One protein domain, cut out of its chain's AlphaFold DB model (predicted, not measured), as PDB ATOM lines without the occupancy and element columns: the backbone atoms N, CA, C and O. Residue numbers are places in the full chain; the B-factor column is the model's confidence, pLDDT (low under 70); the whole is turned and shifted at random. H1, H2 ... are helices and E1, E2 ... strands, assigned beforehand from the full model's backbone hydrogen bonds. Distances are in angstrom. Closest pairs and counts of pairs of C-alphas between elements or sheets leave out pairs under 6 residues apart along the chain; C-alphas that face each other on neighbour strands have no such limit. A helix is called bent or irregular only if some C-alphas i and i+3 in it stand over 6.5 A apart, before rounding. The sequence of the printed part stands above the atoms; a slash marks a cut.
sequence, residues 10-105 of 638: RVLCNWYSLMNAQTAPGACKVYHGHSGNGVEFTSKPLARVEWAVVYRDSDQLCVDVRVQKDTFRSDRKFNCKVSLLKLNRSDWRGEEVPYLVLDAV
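Overview. This is residues 10 to 105 of the 638 residues of an uncharacterized protein of Acidovorax sp. RAC01 (UniProt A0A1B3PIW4). Two small sheets meet where E5 comes beside E7 and make a bent wall, with the one-turn helix H1 near the middle, grazing both. One sheet is E5, E1 and E9; the other is built on the long, bent strand E7, with E4, E6 and E8 beside it, while the hairpin of E2 and E3 reaches away to one end. You are reading 96 residues with one named helix and nine named strands, in the order E1 H1 E2 E3 E4 E5 E6 E7 E8 E9; the class is mostly strand, and the pairings are antiparallel. The whole is compact, with a radius of gyration of the C-alphas of 13.4 A and spans of 42 by 31 by 26 A.

Along the chain. Find C-alpha 10 at (243.395, 217.996, 83.763); from there E1 runs 13.3 A to residue 14, and H1 follows at residues 15 to 18. Next read E2, residues 28 to 33, 15.0 A, and E3, residues 36 to 41, 15.9 A. E4 is residues 43 to 45, E5 residues 49 to 53, 13.5 A, and E6 residues 55 to 57. E7, residues 60 to 69, spans 24.2 A and bends by 64 degrees at residue 66. E8, residues 77 to 83, spans 19.1 A, and E9, residues 99 to 101, ends at (237.676, 216.571, 83.674).

Arrangement. Look at E1 first, the inner strand between E5 and E9: N 13 and O 50 are 2.9 A apart, and N 12 and O 100 2.8 A. H1 only grazes this sheet and the branched one; it is too short for an O i to N i+4 pair, and its one O i to N i+3 pair is within hydrogen-bond range. In the hairpin E2 and E3, N 31 and O 38 are 2.9 A apart. E6, E7 and E8 form a meander, each strand the antiparallel neighbour of the one before. E4 and E6 lie on one side of E7, with N 44 and O 68 at 2.8 A and N 55 and O 62 at 2.8 A; E8 lies on the other side, with N 65 and O 80 at 2.9 A. The closest C-alphas of E5 and E7, Ala 52 and Val 63, are 6.1 A apart. E2 and E7 are apart.

Size, cuts and confidence. The C-alphas farthest apart are those of His 34 and Ala 104, 43.5 A. The printed part has no cut, and its one long link is residues 84 to 98. The mean pLDDT of the printed part is 80.1; look for values under 70 at residues 32 to 38, 59, 72 to 74 and 88 to 96.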
ATOM      1  N   ARG A  10     243.540 217.258  82.508       87.50
ATOM      2  CA  ARG A  10     243.395 217.996  83.763       87.50
ATOM      3  C   ARG A  10     242.072 217.637  84.414       87.50
ATOM      4  O   ARG A  10     241.013 217.708  83.787       87.50
ATOM      5  N   VAL A  11     242.129 217.260  85.682       90.12
ATOM      6  CA  VAL A  11     240.954 216.916  86.482       90.12
ATOM      7  C   VAL A  11     240.926 217.758  87.741       90.12
ATOM      8  O   VAL A  11     241.949 217.941  88.387       90.12
ATOM      9  N   LEU A  12     239.754 218.265  88.101       92.31
ATOM     10  CA  LEU A  12     239.501 218.791  89.435       92.31
ATOM     11  C   LEU A  12     239.098 217.622  90.327       92.31
ATOM     12  O   LEU A  12     238.145 216.924  89.993       92.31
ATOM     13  N   CYS A  13     239.794 217.412  91.437       92.00
ATOM     14  CA  CYS A  13     239.566 216.294  92.348       92.00
ATOM     15  C   CYS A  13     239.064 216.797  93.702       92.00
ATOM     16  O   CYS A  13     239.614 217.751  94.251       92.00
ATOM     17  N   ASN A  14     238.039 216.143  94.253       90.75
ATOM     18  CA  ASN A  14     237.652 216.273  95.656       90.75
ATOM     19  C   ASN A  14     238.266 215.107  96.436       90.75
ATOM     20  O   ASN A  14     237.790 213.973  96.371       90.75
ATOM     21  N   TRP A  15     239.362 215.375  97.141       91.56
ATOM     22  CA  TRP A  15     240.230 214.329  97.677       91.56
ATOM     23  C   TRP A  15     239.561 213.480  98.755       91.56
ATOM     24  O   TRP A  15     239.751 212.269  98.769       91.56
ATOM     25  N   TYR A  16     238.722 214.076  99.601       86.81
ATOM     26  CA  TYR A  16     238.025 213.340 100.660       86.81
ATOM     27  C   TYR A  16     236.921 212.418 100.131       86.81
ATOM     28  O   TYR A  16     236.609 211.425 100.782       86.81
ATOM     29  N   SER A  17     236.362 212.698  98.951       84.44
ATOM     30  CA  SER A  17     235.402 211.801  98.290       84.44
ATOM     31  C   SER A  17     236.087 210.783  97.370       84.44
ATOM     32  O   SER A  17     235.483 209.773  97.018       84.44
ATOM     33  N   LEU A  18     237.322 211.062  96.942       87.75
ATOM     34  CA  LEU A  18     238.062 210.248  95.979       87.75
ATOM     35  C   LEU A  18     239.002 209.232  96.639       87.75
ATOM     36  O   LEU A  18     239.152 208.130  96.117       87.75
ATOM     37  N   MET A  19     239.656 209.587  97.748       89.75
ATOM     38  CA  MET A  19     240.652 208.752  98.422       89.75
ATOM     39  C   MET A  19     239.992 207.721  99.348       89.75
ATOM     40  O   MET A  19     239.280 208.073 100.285       89.75
ATOM     41  N   ASN A  20     240.265 206.441  99.103       87.38
ATOM     42  CA  ASN A  20     239.881 205.319  99.954       87.38
ATOM     43  C   ASN A  20     240.924 204.189  99.861       87.38
ATOM     44  O   ASN A  20     241.923 204.317  99.156       87.38
ATOM     45  N   ALA A  21     240.712 203.078 100.570       84.44
ATOM     46  CA  ALA A  21     241.673 201.970 100.597       84.44
ATOM     47  C   ALA A  21     241.938 201.329  99.217       84.44
ATOM     48  O   ALA A  21     243.002 200.756  99.008       84.44
ATOM     49  N   GLN A  22     241.006 201.442  98.265       83.12
ATOM     50  CA  GLN A  22     241.182 200.946  96.898       83.12
ATOM     51  C   GLN A  22     241.872 201.985  96.005       83.12
ATOM     52  O   GLN A  22     242.812 201.661  95.277       83.12
ATOM     53  N   THR A  23     241.418 203.240  96.042       87.88
ATOM     54  CA  THR A  23     241.913 204.305  95.158       87.88
ATOM     55  C   THR A  23     243.247 204.880  95.627       87.88
ATOM     56  O   THR A  23     244.068 205.229  94.787       87.88
ATOM     57  N   ALA A  24     243.499 204.945  96.936       90.62
ATOM     58  CA  ALA A  24     244.679 205.550  97.554       90.62
ATOM     59  C   ALA A  24     245.241 204.689  98.714       90.62
ATOM     60  O   ALA A  24     245.353 205.170  99.846       90.62
ATOM     61  N   PRO A  25     245.648 203.426  98.468       88.00
ATOM     62  CA  PRO A  25     246.105 202.501  99.520       88.00
ATOM     63  C   PRO A  25     247.330 203.000 100.306       88.00
ATOM     64  O   PRO A  25     247.566 202.582 101.435       88.00
ATOM     65  N   GLY A  26     248.117 203.922  99.735       85.44
ATOM     66  CA  GLY A  26     249.257 204.538 100.424       85.44
ATOM     67  C   GLY A  26     248.875 205.571 101.493       85.44
ATOM     68  O   GLY A  26     249.731 205.964 102.284       85.44
ATOM     69  N   ALA A  27     247.621 206.030 101.515       89.56
ATOM     70  CA  ALA A  27     247.123 207.042 102.448       89.56
ATOM     71  C   ALA A  27     245.838 206.629 103.186       89.56
ATOM     72  O   ALA A  27     245.460 207.306 104.145       89.56
ATOM     73  N   CYS A  28     245.191 205.535 102.776       88.12
ATOM     74  CA  CYS A  28     243.922 205.067 103.324       88.12
ATOM     75  C   CYS A  28     243.945 203.559 103.611       88.12
ATOM     76  O   CYS A  28     244.480 202.781 102.822       88.12
ATOM     77  N   LYS A  29     243.294 203.139 104.699       84.94
ATOM     78  CA  LYS A  29     243.086 201.732 105.072       84.94
ATOM     79  C   LYS A  29     241.608 201.432 105.305       84.94
ATOM     80  O   LYS A  29     240.817 202.334 105.584       84.94
ATOM     81  N   VAL A  30     241.240 200.158 105.171       77.94
ATOM     82  CA  VAL A  30     239.909 199.683 105.564       77.94
ATOM     83  C   VAL A  30     239.857 199.632 107.085       77.94
ATOM     84  O   VAL A  30     240.722 199.025 107.715       77.94
ATOM     85  N   TYR A  31     238.848 200.273 107.665       71.56
ATOM     86  CA  TYR A  31     238.590 200.233 109.095       71.56
ATOM     87  C   TYR A  31     237.463 199.241 109.387       71.56
ATOM     88  O   TYR A  31     236.342 199.409 108.899       71.56
ATOM     89  N   HIS A  32     237.761 198.228 110.202       59.75
ATOM     90  CA  HIS A  32     236.790 197.256 110.702       59.75
ATOM     91  C   HIS A  32     236.472 197.563 112.168       59.75
ATOM     92  O   HIS A  32     237.055 196.992 113.087       59.75
ATOM     93  N   GLY A  33     235.577 198.528 112.387       57.44
ATOM     94  CA  GLY A  33     235.086 198.893 113.716       57.44
ATOM     95  C   GLY A  33     233.731 198.269 114.046       57.44
ATOM     96  O   GLY A  33     233.041 197.738 113.179       57.44
ATOM     97  N   HIS A  34     233.307 198.403 115.307       45.19
ATOM     98  CA  HIS A  34     232.030 197.867 115.809       45.19
ATOM     99  C   HIS A  34     230.778 198.491 115.149       45.19
ATOM    100  O   HIS A  34     229.683 197.963 115.303       45.19
ATOM    101  N   SER A  35     230.921 199.594 114.401       47.19
ATOM    102  CA  SER A  35     229.835 200.306 113.708       47.19
ATOM    103  C   SER A  35     229.813 200.115 112.179       47.19
ATOM    104  O   SER A  35     229.029 200.773 111.497       47.19
ATOM    105  N   GLY A  36     230.629 199.202 111.633       50.94
ATOM    106  CA  GLY A  36     230.643 198.842 110.209       50.94
ATOM    107  C   GLY A  36     231.949 199.171 109.475       50.94
ATOM    108  O   GLY A  36     232.926 199.630 110.069       50.94
ATOM    109  N   ASN A  37     231.957 198.909 108.162       56.06
ATOM    110  CA  ASN A  37     233.098 199.156 107.272       56.06
ATOM    111  C   ASN A  37     233.263 200.664 107.008       56.06
ATOM    112  O   ASN A  37     232.366 201.292 106.442       56.06
ATOM    113  N   GLY A  38     234.409 201.233 107.393       65.69
ATOM    114  CA  GLY A  38     234.768 202.639 107.161       65.69
ATOM    115  C   GLY A  38     236.123 202.808 106.465       65.69
ATOM    116  O   GLY A  38     236.849 201.838 106.244       65.69
ATOM    117  N   VAL A  39     236.475 204.051 106.124       76.25
ATOM    118  CA  VAL A  39     237.794 204.415 105.575       76.25
ATOM    119  C   VAL A  39     238.580 205.175 106.637       76.25
ATOM    120  O   VAL A  39     238.147 206.234 107.088       76.25
ATOM    121  N   GLU A  40     239.745 204.658 107.017       83.38
ATOM    122  CA  GLU A  40     240.699 205.355 107.880       83.38
ATOM    123  C   GLU A  40     241.755 206.056 107.021       83.38
ATOM    124  O   GLU A  40     242.406 205.428 106.183       83.38
ATOM    125  N   PHE A  41     241.951 207.359 107.231       87.12
ATOM    126  CA  PHE A  41     243.013 208.127 106.582       87.12
ATOM    127  C   PHE A  41     244.291 208.051 107.418       87.12
ATOM    128  O   PHE A  41     244.428 208.749 108.416       87.12
ATOM    129  N   THR A  42     245.273 207.263 106.982       87.56
ATOM    130  CA  THR A  42     246.614 207.263 107.588       87.56
ATOM    131  C   THR A  42     247.426 208.496 107.181       87.56
ATOM    132  O   THR A  42     248.457 208.818 107.778       87.56
ATOM    133  N   SER A  43     247.024 209.175 106.106       90.06
ATOM    134  CA  SER A  43     247.582 210.455 105.666       90.06
ATOM    135  C   SER A  43     246.493 211.302 105.011       90.06
ATOM    136  O   SER A  43     245.749 210.809 104.168       90.06
ATOM    137  N   LYS A  44     246.393 212.578 105.392       90.56
ATOM    138  CA  LYS A  44     245.349 213.501 104.926       90.56
ATOM    139  C   LYS A  44     245.849 214.386 103.782       90.56
ATOM    140  O   LYS A  44     247.004 214.816 103.820       90.56
ATOM    141  N   PRO A  45     245.010 214.693 102.779       92.56
ATOM    142  CA  PRO A  45     245.377 215.612 101.706       92.56
ATOM    143  C   PRO A  45     245.531 217.044 102.239       92.56
ATOM    144  O   PRO A  45     244.774 217.480 103.108       92.56
ATOM    145  N   LEU A  46     246.514 217.786 101.714       91.88
ATOM    146  CA  LEU A  46     246.792 219.169 102.137       91.88
ATOM    147  C   LEU A  46     245.720 220.173 101.686       91.88
ATOM    148  O   LEU A  46     245.554 221.225 102.299       91.88
ATOM    149  N   ALA A  47     244.992 219.847 100.620       90.00
ATOM    150  CA  ALA A  47     243.841 220.592 100.133       90.00
ATOM    151  C   ALA A  47     242.613 219.672 100.111       90.00
ATOM    152  O   ALA A  47     242.749 218.458  99.996       90.00
ATOM    153  N   ARG A  48     241.397 220.229 100.197       88.19
ATOM    154  CA  ARG A  48     240.157 219.448  99.987       88.19
ATOM    155  C   ARG A  48     239.870 219.244  98.501       88.19
ATOM    156  O   ARG A  48     239.546 218.138  98.088       88.19
ATOM    157  N   VAL A  49     239.997 220.318  97.720       89.75
ATOM    158  CA  VAL A  49     239.761 220.326  96.274       89.75
ATOM    159  C   VAL A  49     240.944 220.976  95.574       89.75
ATOM    160  O   VAL A  49     241.260 222.137  95.846       89.75
ATOM    161  N   GLU A  50     241.562 220.251  94.652       91.56
ATOM    162  CA  GLU A  50     242.695 220.715  93.850       91.56
ATOM    163  C   GLU A  50     242.616 220.109  92.448       91.56
ATOM    164  O   GLU A  50     241.971 219.078  92.254       91.56
ATOM    165  N   TRP A  51     243.219 220.771  91.459       90.56
ATOM    166  CA  TRP A  51     243.354 220.178  90.136       90.56
ATOM    167  C   TRP A  51     244.644 219.360  90.057       90.56
ATOM    168  O   TRP A  51     245.648 219.706  90.672       90.56
ATOM    169  N   ALA A  52     244.613 218.279  89.290       91.56
ATOM    170  CA  ALA A  52     245.761 217.426  89.048       91.56
ATOM    171  C   ALA A  52     245.813 217.007  87.577       91.56
ATOM    172  O   ALA A  52     244.808 217.045  86.858       91.56
ATOM    173  N   VAL A  53     247.000 216.601  87.137       89.06
ATOM    174  CA  VAL A  53     247.201 216.019  85.810       89.06
ATOM    175  C   VAL A  53     247.170 214.512  85.941       89.06
ATOM    176  O   VAL A  53     247.921 213.921  86.717       89.06
ATOM    177  N   VAL A  54     246.305 213.889  85.156       87.69
ATOM    178  CA  VAL A  54     246.217 212.439  85.090       87.69
ATOM    179  C   VAL A  54     247.473 211.895  84.422       87.69
ATOM    180  O   VAL A  54     247.909 212.404  83.394       87.69
ATOM    181  N   TYR A  55     248.035 210.818  84.939       84.19
ATOM    182  CA  TYR A  55     249.063 210.044  84.260       84.19
ATOM    183  C   TYR A  55     248.646 208.583  84.200       84.19
ATOM    184  O   TYR A  55     247.852 208.102  85.010       84.19
ATOM    185  N   ARG A  56     249.151 207.870  83.193       79.19
ATOM    186  CA  ARG A  56     248.982 206.422  83.137       79.19
ATOM    187  C   ARG A  56     250.065 205.761  83.972       79.19
ATOM    188  O   ARG A  56     251.246 205.984  83.722       79.19
ATOM    189  N   ASP A  57     249.639 204.939  84.915       74.25
ATOM    190  CA  ASP A  57     250.505 204.031  85.655       74.25
ATOM    191  C   ASP A  57     249.955 202.622  85.485       74.25
ATOM    192  O   ASP A  57     248.888 202.292  86.002       74.25
ATOM    193  N   SER A  58     250.662 201.815  84.696       71.25
ATOM    194  CA  SER A  58     250.220 200.478  84.301       71.25
ATOM    195  C   SER A  58     248.825 200.499  83.636       71.25
ATOM    196  O   SER A  58     248.619 201.134  82.593       71.25
ATOM    197  N   ASP A  59     247.850 199.810  84.220       62.97
ATOM    198  CA  ASP A  59     246.451 199.737  83.795       62.97
ATOM    199  C   ASP A  59     245.586 200.886  84.347       62.97
ATOM    200  O   ASP A  59     244.416 201.015  83.988       62.97
ATOM    201  N   GLN A  60     246.150 201.745  85.195       73.69
ATOM    202  CA  GLN A  60     245.409 202.734  85.963       73.69
ATOM    203  C   GLN A  60     245.586 204.138  85.380       73.69
ATOM    204  O   GLN A  60     246.641 204.500  84.854       73.69
ATOM    205  N   LEU A  61     244.544 204.959  85.514       82.94
ATOM    206  CA  LEU A  61     244.663 206.406  85.377       82.94
ATOM    207  C   LEU A  61     244.780 206.995  86.774       82.94
ATOM    208  O   LEU A  61     243.841 206.908  87.568       82.94
ATOM    209  N   CYS A  62     245.946 207.552  87.059       89.75
ATOM    210  CA  CYS A  62     246.328 208.015  88.377       89.75
ATOM    211  C   CYS A  62     246.515 209.528  88.394       89.75
ATOM    212  O   CYS A  62     246.798 210.149  87.374       89.75
ATOM    213  N   VAL A  63     246.375 210.105  89.576       93.38
ATOM    214  CA  VAL A  63     246.784 211.471  89.901       93.38
ATOM    215  C   VAL A  63     247.579 211.437  91.194       93.38
ATOM    216  O   VAL A  63     247.364 210.560  92.031       93.38
ATOM    217  N   ASP A  64     248.477 212.398  91.367       93.62
ATOM    218  CA  ASP A  64     249.202 212.560  92.621       93.62
ATOM    219  C   ASP A  64     248.569 213.673  93.447       93.62
ATOM    220  O   ASP A  64     248.315 214.768  92.946       93.62
ATOM    221  N   VAL A  65     248.355 213.394  94.730       94.56
ATOM    222  CA  VAL A  65     247.939 214.382  95.725       94.56
ATOM    223  C   VAL A  65     248.996 214.489  96.806       94.56
ATOM    224  O   VAL A  65     249.529 213.488  97.289       94.56
ATOM    225  N   ARG A  66     249.300 215.714  97.226       94.38
ATOM    226  CA  ARG A  66     250.216 215.924  98.342       94.38
ATOM    227  C   ARG A  66     249.483 215.694  99.662       94.38
ATOM    228  O   ARG A  66     248.506 216.378  99.967       94.38
ATOM    229  N   VAL A  67     249.971 214.738 100.448       92.88
ATOM    230  CA  VAL A  67     249.383 214.328 101.732       92.88
ATOM    231  C   VAL A  67     250.353 214.558 102.887       92.88
ATOM    232  O   VAL A  67     251.570 214.592 102.692       92.88
ATOM    233  N   GLN A  68     249.812 214.696 104.094       91.31
ATOM    234  CA  GLN A  68     250.545 214.736 105.358       91.31
ATOM    235  C   GLN A  68     250.136 213.549 106.225       91.31
ATOM    236  O   GLN A  68     248.950 213.235 106.331       91.31
ATOM    237  N   LYS A  69     251.115 212.884 106.842       86.81
ATOM    238  CA  LYS A  69     250.854 211.746 107.727       86.81
ATOM    239  C   LYS A  69     249.998 212.175 108.922       86.81
ATOM    240  O   LYS A  69     250.347 213.121 109.618       86.81
ATOM    241  N   ASP A  70     248.898 211.467 109.168       76.38
ATOM    242  CA  ASP A  70     247.928 211.815 110.214       76.38
ATOM    243  C   ASP A  70     248.338 211.193 111.558       76.38
ATOM    244  O   ASP A  70     247.679 210.316 112.103       76.38
ATOM    245  N   THR A  71     249.513 211.582 112.065       71.19
ATOM    246  CA  THR A  71     250.038 211.101 113.354       71.19
ATOM    247  C   THR A  71     250.651 212.246 114.145       71.19
ATOM    248  O   THR A  71     251.435 213.007 113.588       71.19
ATOM    249  N   PHE A  72     250.416 212.294 115.460       65.75
ATOM    250  CA  PHE A  72     250.931 213.342 116.364       65.75
ATOM    251  C   PHE A  72     252.473 213.472 116.390       65.75
ATOM    252  O   PHE A  72     253.012 214.416 116.950       65.75
ATOM    253  N   ARG A  73     253.206 212.514 115.804       63.25
ATOM    254  CA  ARG A  73     254.677 212.429 115.834       63.25
ATOM    255  C   ARG A  73     255.356 212.672 114.479       63.25
ATOM    256  O   ARG A  73     256.557 212.437 114.373       63.25
ATOM    257  N   SER A  74     254.635 213.049 113.419       69.25
ATOM    258  CA  SER A  74     255.253 213.199 112.092       69.25
ATOM    259  C   SER A  74     254.584 214.250 111.214       69.25
ATOM    260  O   SER A  74     253.433 214.087 110.828       69.25
ATOM    261  N   ASP A  75     255.371 215.233 110.771       77.38
ATOM    262  CA  ASP A  75     254.984 216.219 109.751       77.38
ATOM    263  C   ASP A  75     255.418 215.823 108.334       77.38
ATOM    264  O   ASP A  75     255.537 216.659 107.431       77.38
ATOM    265  N   ARG A  76     255.688 214.532 108.109       85.81
ATOM    266  CA  ARG A  76     256.149 214.054 106.806       85.81
ATOM    267  C   ARG A  76     255.067 214.293 105.753       85.81
ATOM    268  O   ARG A  76     253.958 213.762 105.852       85.81
ATOM    269  N   LYS A  77     255.437 215.044 104.714       91.38
ATOM    270  CA  LYS A  77     254.626 215.292 103.517       91.38
ATOM    271  C   LYS A  77     255.183 214.497 102.343       91.38
ATOM    272  O   LYS A  77     256.397 214.454 102.156       91.38
ATOM    273  N   PHE A  78     254.313 213.887 101.553       91.81
ATOM    274  CA  PHE A  78     254.701 213.138 100.357       91.81
ATOM    275  C   PHE A  78     253.583 213.168  99.311       91.81
ATOM    276  O   PHE A  78     252.458 213.560  99.617       91.81
ATOM    277  N   ASN A  79     253.899 212.776  98.078       91.94
ATOM    278  CA  ASN A  79     252.902 212.614  97.024       91.94
ATOM    279  C   ASN A  79     252.314 211.205  97.107       91.94
ATOM    280  O   ASN A  79     253.044 210.217  97.028       91.94
ATOM    281  N   CYS A  80     251.004 211.120  97.303       92.00
ATOM    282  CA  CYS A  80     250.257 209.877  97.291       92.00
ATOM    283  C   CYS A  80     249.594 209.696  95.926       92.00
ATOM    284  O   CYS A  80     248.898 210.591  95.445       92.00
ATOM    285  N   LYS A  81     249.791 208.516  95.340       93.50
ATOM    286  CA  LYS A  81     249.129 208.089  94.111       93.50
ATOM    287  C   LYS A  81     247.665 207.748  94.385       93.50
ATOM    288  O   LYS A  81     247.376 206.940  95.270       93.50
ATOM    289  N   VAL A  82     246.768 208.300  93.574       92.62
ATOM    290  CA  VAL A  82     245.322 208.063  93.629       92.62
ATOM    291  C   VAL A  82     244.828 207.568  92.276       92.62
ATOM    292  O   VAL A  82     244.947 208.262  91.271       92.62
ATOM    293  N   SER A  83     244.248 206.374  92.247       89.50
ATOM    294  CA  SER A  83     243.697 205.753  91.045       89.50
ATOM    295  C   SER A  83     242.243 206.157  90.818       89.50
ATOM    296  O   SER A  83     241.369 205.854  91.629       89.50
ATOM    297  N   LEU A  84     241.971 206.808  89.686       86.06
ATOM    298  CA  LEU A  84     240.643 207.307  89.315       86.06
ATOM    299  C   LEU A  84     239.702 206.200  88.819       86.06
ATOM    300  O   LEU A  84     238.483 206.352  88.897       86.06
ATOM    301  N   LEU A  85     240.263 205.100  88.301       80.81
ATOM    302  CA  LEU A  85     239.503 203.978  87.734       80.81
ATOM    303  C   LEU A  85     239.056 202.956  88.786       80.81
ATOM    304  O   LEU A  85     238.094 202.233  88.555       80.81
ATOM    305  N   LYS A  86     239.728 202.911  89.942       79.50
ATOM    306  CA  LYS A  86     239.357 202.041  91.071       79.50
ATOM    307  C   LYS A  86     238.185 202.572  91.895       79.50
ATOM    308  O   LYS A  86     237.777 201.932  92.853       79.50
ATOM    309  N   LEU A  87     237.650 203.745  91.561       77.25
ATOM    310  CA  LEU A  87     236.510 204.300  92.276       77.25
ATOM    311  C   LEU A  87     235.235 203.531  91.904       77.25
ATOM    312  O   LEU A  87     234.655 203.756  90.841       77.25
ATOM    313  N   ASN A  88     234.782 202.643  92.785       65.25
ATOM    314  CA  ASN A  88     233.518 201.944  92.602       65.25
ATOM    315  C   ASN A  88     232.333 202.845  92.989       65.25
ATOM    316  O   ASN A  88     232.345 203.511  94.026       65.25
ATOM    317  N   ARG A  89     231.269 202.842  92.174       57.06
ATOM    318  CA  ARG A  89     230.039 203.606  92.454       57.06
ATOM    319  C   ARG A  89     229.347 203.153  93.741       57.06
ATOM    320  O   ARG A  89     228.691 203.973  94.366       57.06
ATOM    321  N   SER A  90     229.487 201.884  94.133       51.62
ATOM    322  CA  SER A  90     228.915 201.350  95.379       51.62
ATOM    323  C   SER A  90     229.651 201.807  96.640       51.62
ATOM    324  O   SER A  90     229.050 201.861  97.711       51.62
ATOM    325  N   ASP A  91     230.936 202.149  96.515       48.94
ATOM    326  CA  ASP A  91     231.772 202.626  97.627       48.94
ATOM    327  C   ASP A  91     231.569 204.130  97.869       48.94
ATOM    328  O   ASP A  91     231.924 204.674  98.916       48.94
ATOM    329  N   TRP A  92     230.939 204.804  96.907       53.31
ATOM    330  CA  TRP A  92     230.538 206.194  96.987       53.31
ATOM    331  C   TRP A  92     229.149 206.303  97.630       53.31
ATOM    332  O   TRP A  92     228.119 206.126  96.987       53.31
ATOM    333  N   ARG A  93     229.126 206.597  98.935       48.25
ATOM    334  CA  ARG A  93     227.895 206.894  99.698       48.25
ATOM    335  C   ARG A  93     227.592 208.395  99.825       48.25
ATOM    336  O   ARG A  93     226.627 208.759 100.490       48.25
ATOM    337  N   GLY A  94     228.439 209.255  99.256       55.56
ATOM    338  CA  GLY A  94     228.333 210.712  99.373       55.56
ATOM    339  C   GLY A  94     227.499 211.349  98.263       55.56
ATOM    340  O   GLY A  94     227.284 210.751  97.220       55.56
ATOM    341  N   GLU A  95     227.069 212.592  98.473       57.66
ATOM    342  CA  GLU A  95     226.397 213.425  97.456       57.66
ATOM    343  C   GLU A  95     227.410 214.274  96.646       57.66
ATOM    344  O   GLU A  95     227.039 215.061  95.775       57.66
ATOM    345  N   GLU A  96     228.713 214.123  96.920       67.75
ATOM    346  CA  GLU A  96     229.792 214.946  96.361       67.75
ATOM    347  C   GLU A  96     230.419 214.370  95.087       67.75
ATOM    348  O   GLU A  96     230.822 213.209  95.046       67.75
ATOM    349  N   VAL A  97     230.622 215.211  94.066       72.56
ATOM    350  CA  VAL A  97     231.331 214.816  92.838       72.56
ATOM    351  C   VAL A  97     232.807 214.538  93.157       72.56
ATOM    352  O   VAL A  97     233.509 215.455  93.589       72.56
ATOM    353  N   PRO A  98     233.310 213.311  92.920       81.81
ATOM    354  CA  PRO A  98     234.672 212.936  93.295       81.81
ATOM    355  C   PRO A  98     235.722 213.593  92.391       81.81
ATOM    356  O   PRO A  98     236.793 213.975  92.863       81.81
ATOM    357  N   TYR A  99     235.428 213.753  91.097       88.25
ATOM    358  CA  TYR A  99     236.273 214.499  90.167       88.25
ATOM    359  C   TYR A  99     235.541 214.922  88.883       88.25
ATOM    360  O   TYR A  99     234.537 214.319  88.491       88.25
ATOM    361  N   LEU A 100     236.087 215.936  88.204       88.19
ATOM    362  CA  LEU A 100     235.605 216.469  86.924       88.19
ATOM    363  C   LEU A 100     236.773 216.757  85.972       88.19
ATOM    364  O   LEU A 100     237.694 217.482  86.335       88.19
ATOM    365  N   VAL A 101     236.718 216.228  84.746       86.06
ATOM    366  CA  VAL A 101     237.676 216.571  83.674       86.06
ATOM    367  C   VAL A 101     237.463 218.020  83.240       86.06
ATOM    368  O   VAL A 101     236.390 218.348  82.750       86.06
ATOM    369  N   LEU A 102     238.473 218.872  83.402       86.00
ATOM    370  CA  LEU A 102     238.390 220.308  83.114       86.00
ATOM    371  C   LEU A 102     238.501 220.624  81.622       86.00
ATOM    372  O   LEU A 102     237.900 221.584  81.154       86.00
ATOM    373  N   ASP A 103     239.248 219.818  80.867       73.88
ATOM    374  CA  ASP A 103     239.569 220.139  79.471       73.88
ATOM    375  C   ASP A 103     238.366 220.040  78.525       73.88
ATOM    376  O   ASP A 103     238.402 220.610  77.449       73.88
ATOM    377  N   ALA A 104     237.293 219.351  78.904       70.94
ATOM    378  CA  ALA A 104     236.126 219.138  78.044       70.94
ATOM    379  C   ALA A 104     234.840 219.768  78.607       70.94
ATOM    380  O   ALA A 104     233.742 219.314  78.285       70.94
ATOM    381  N   VAL A 105     234.976 220.745  79.507       79.69
ATOM    382  CA  VAL A 105     233.850 221.395  80.183       79.69
ATOM    383  C   VAL A 105     233.719 222.833  79.707       79.69
ATOM    384  O   VAL A 105     234.657 223.622  79.828       79.69
TER     385      VAL A 105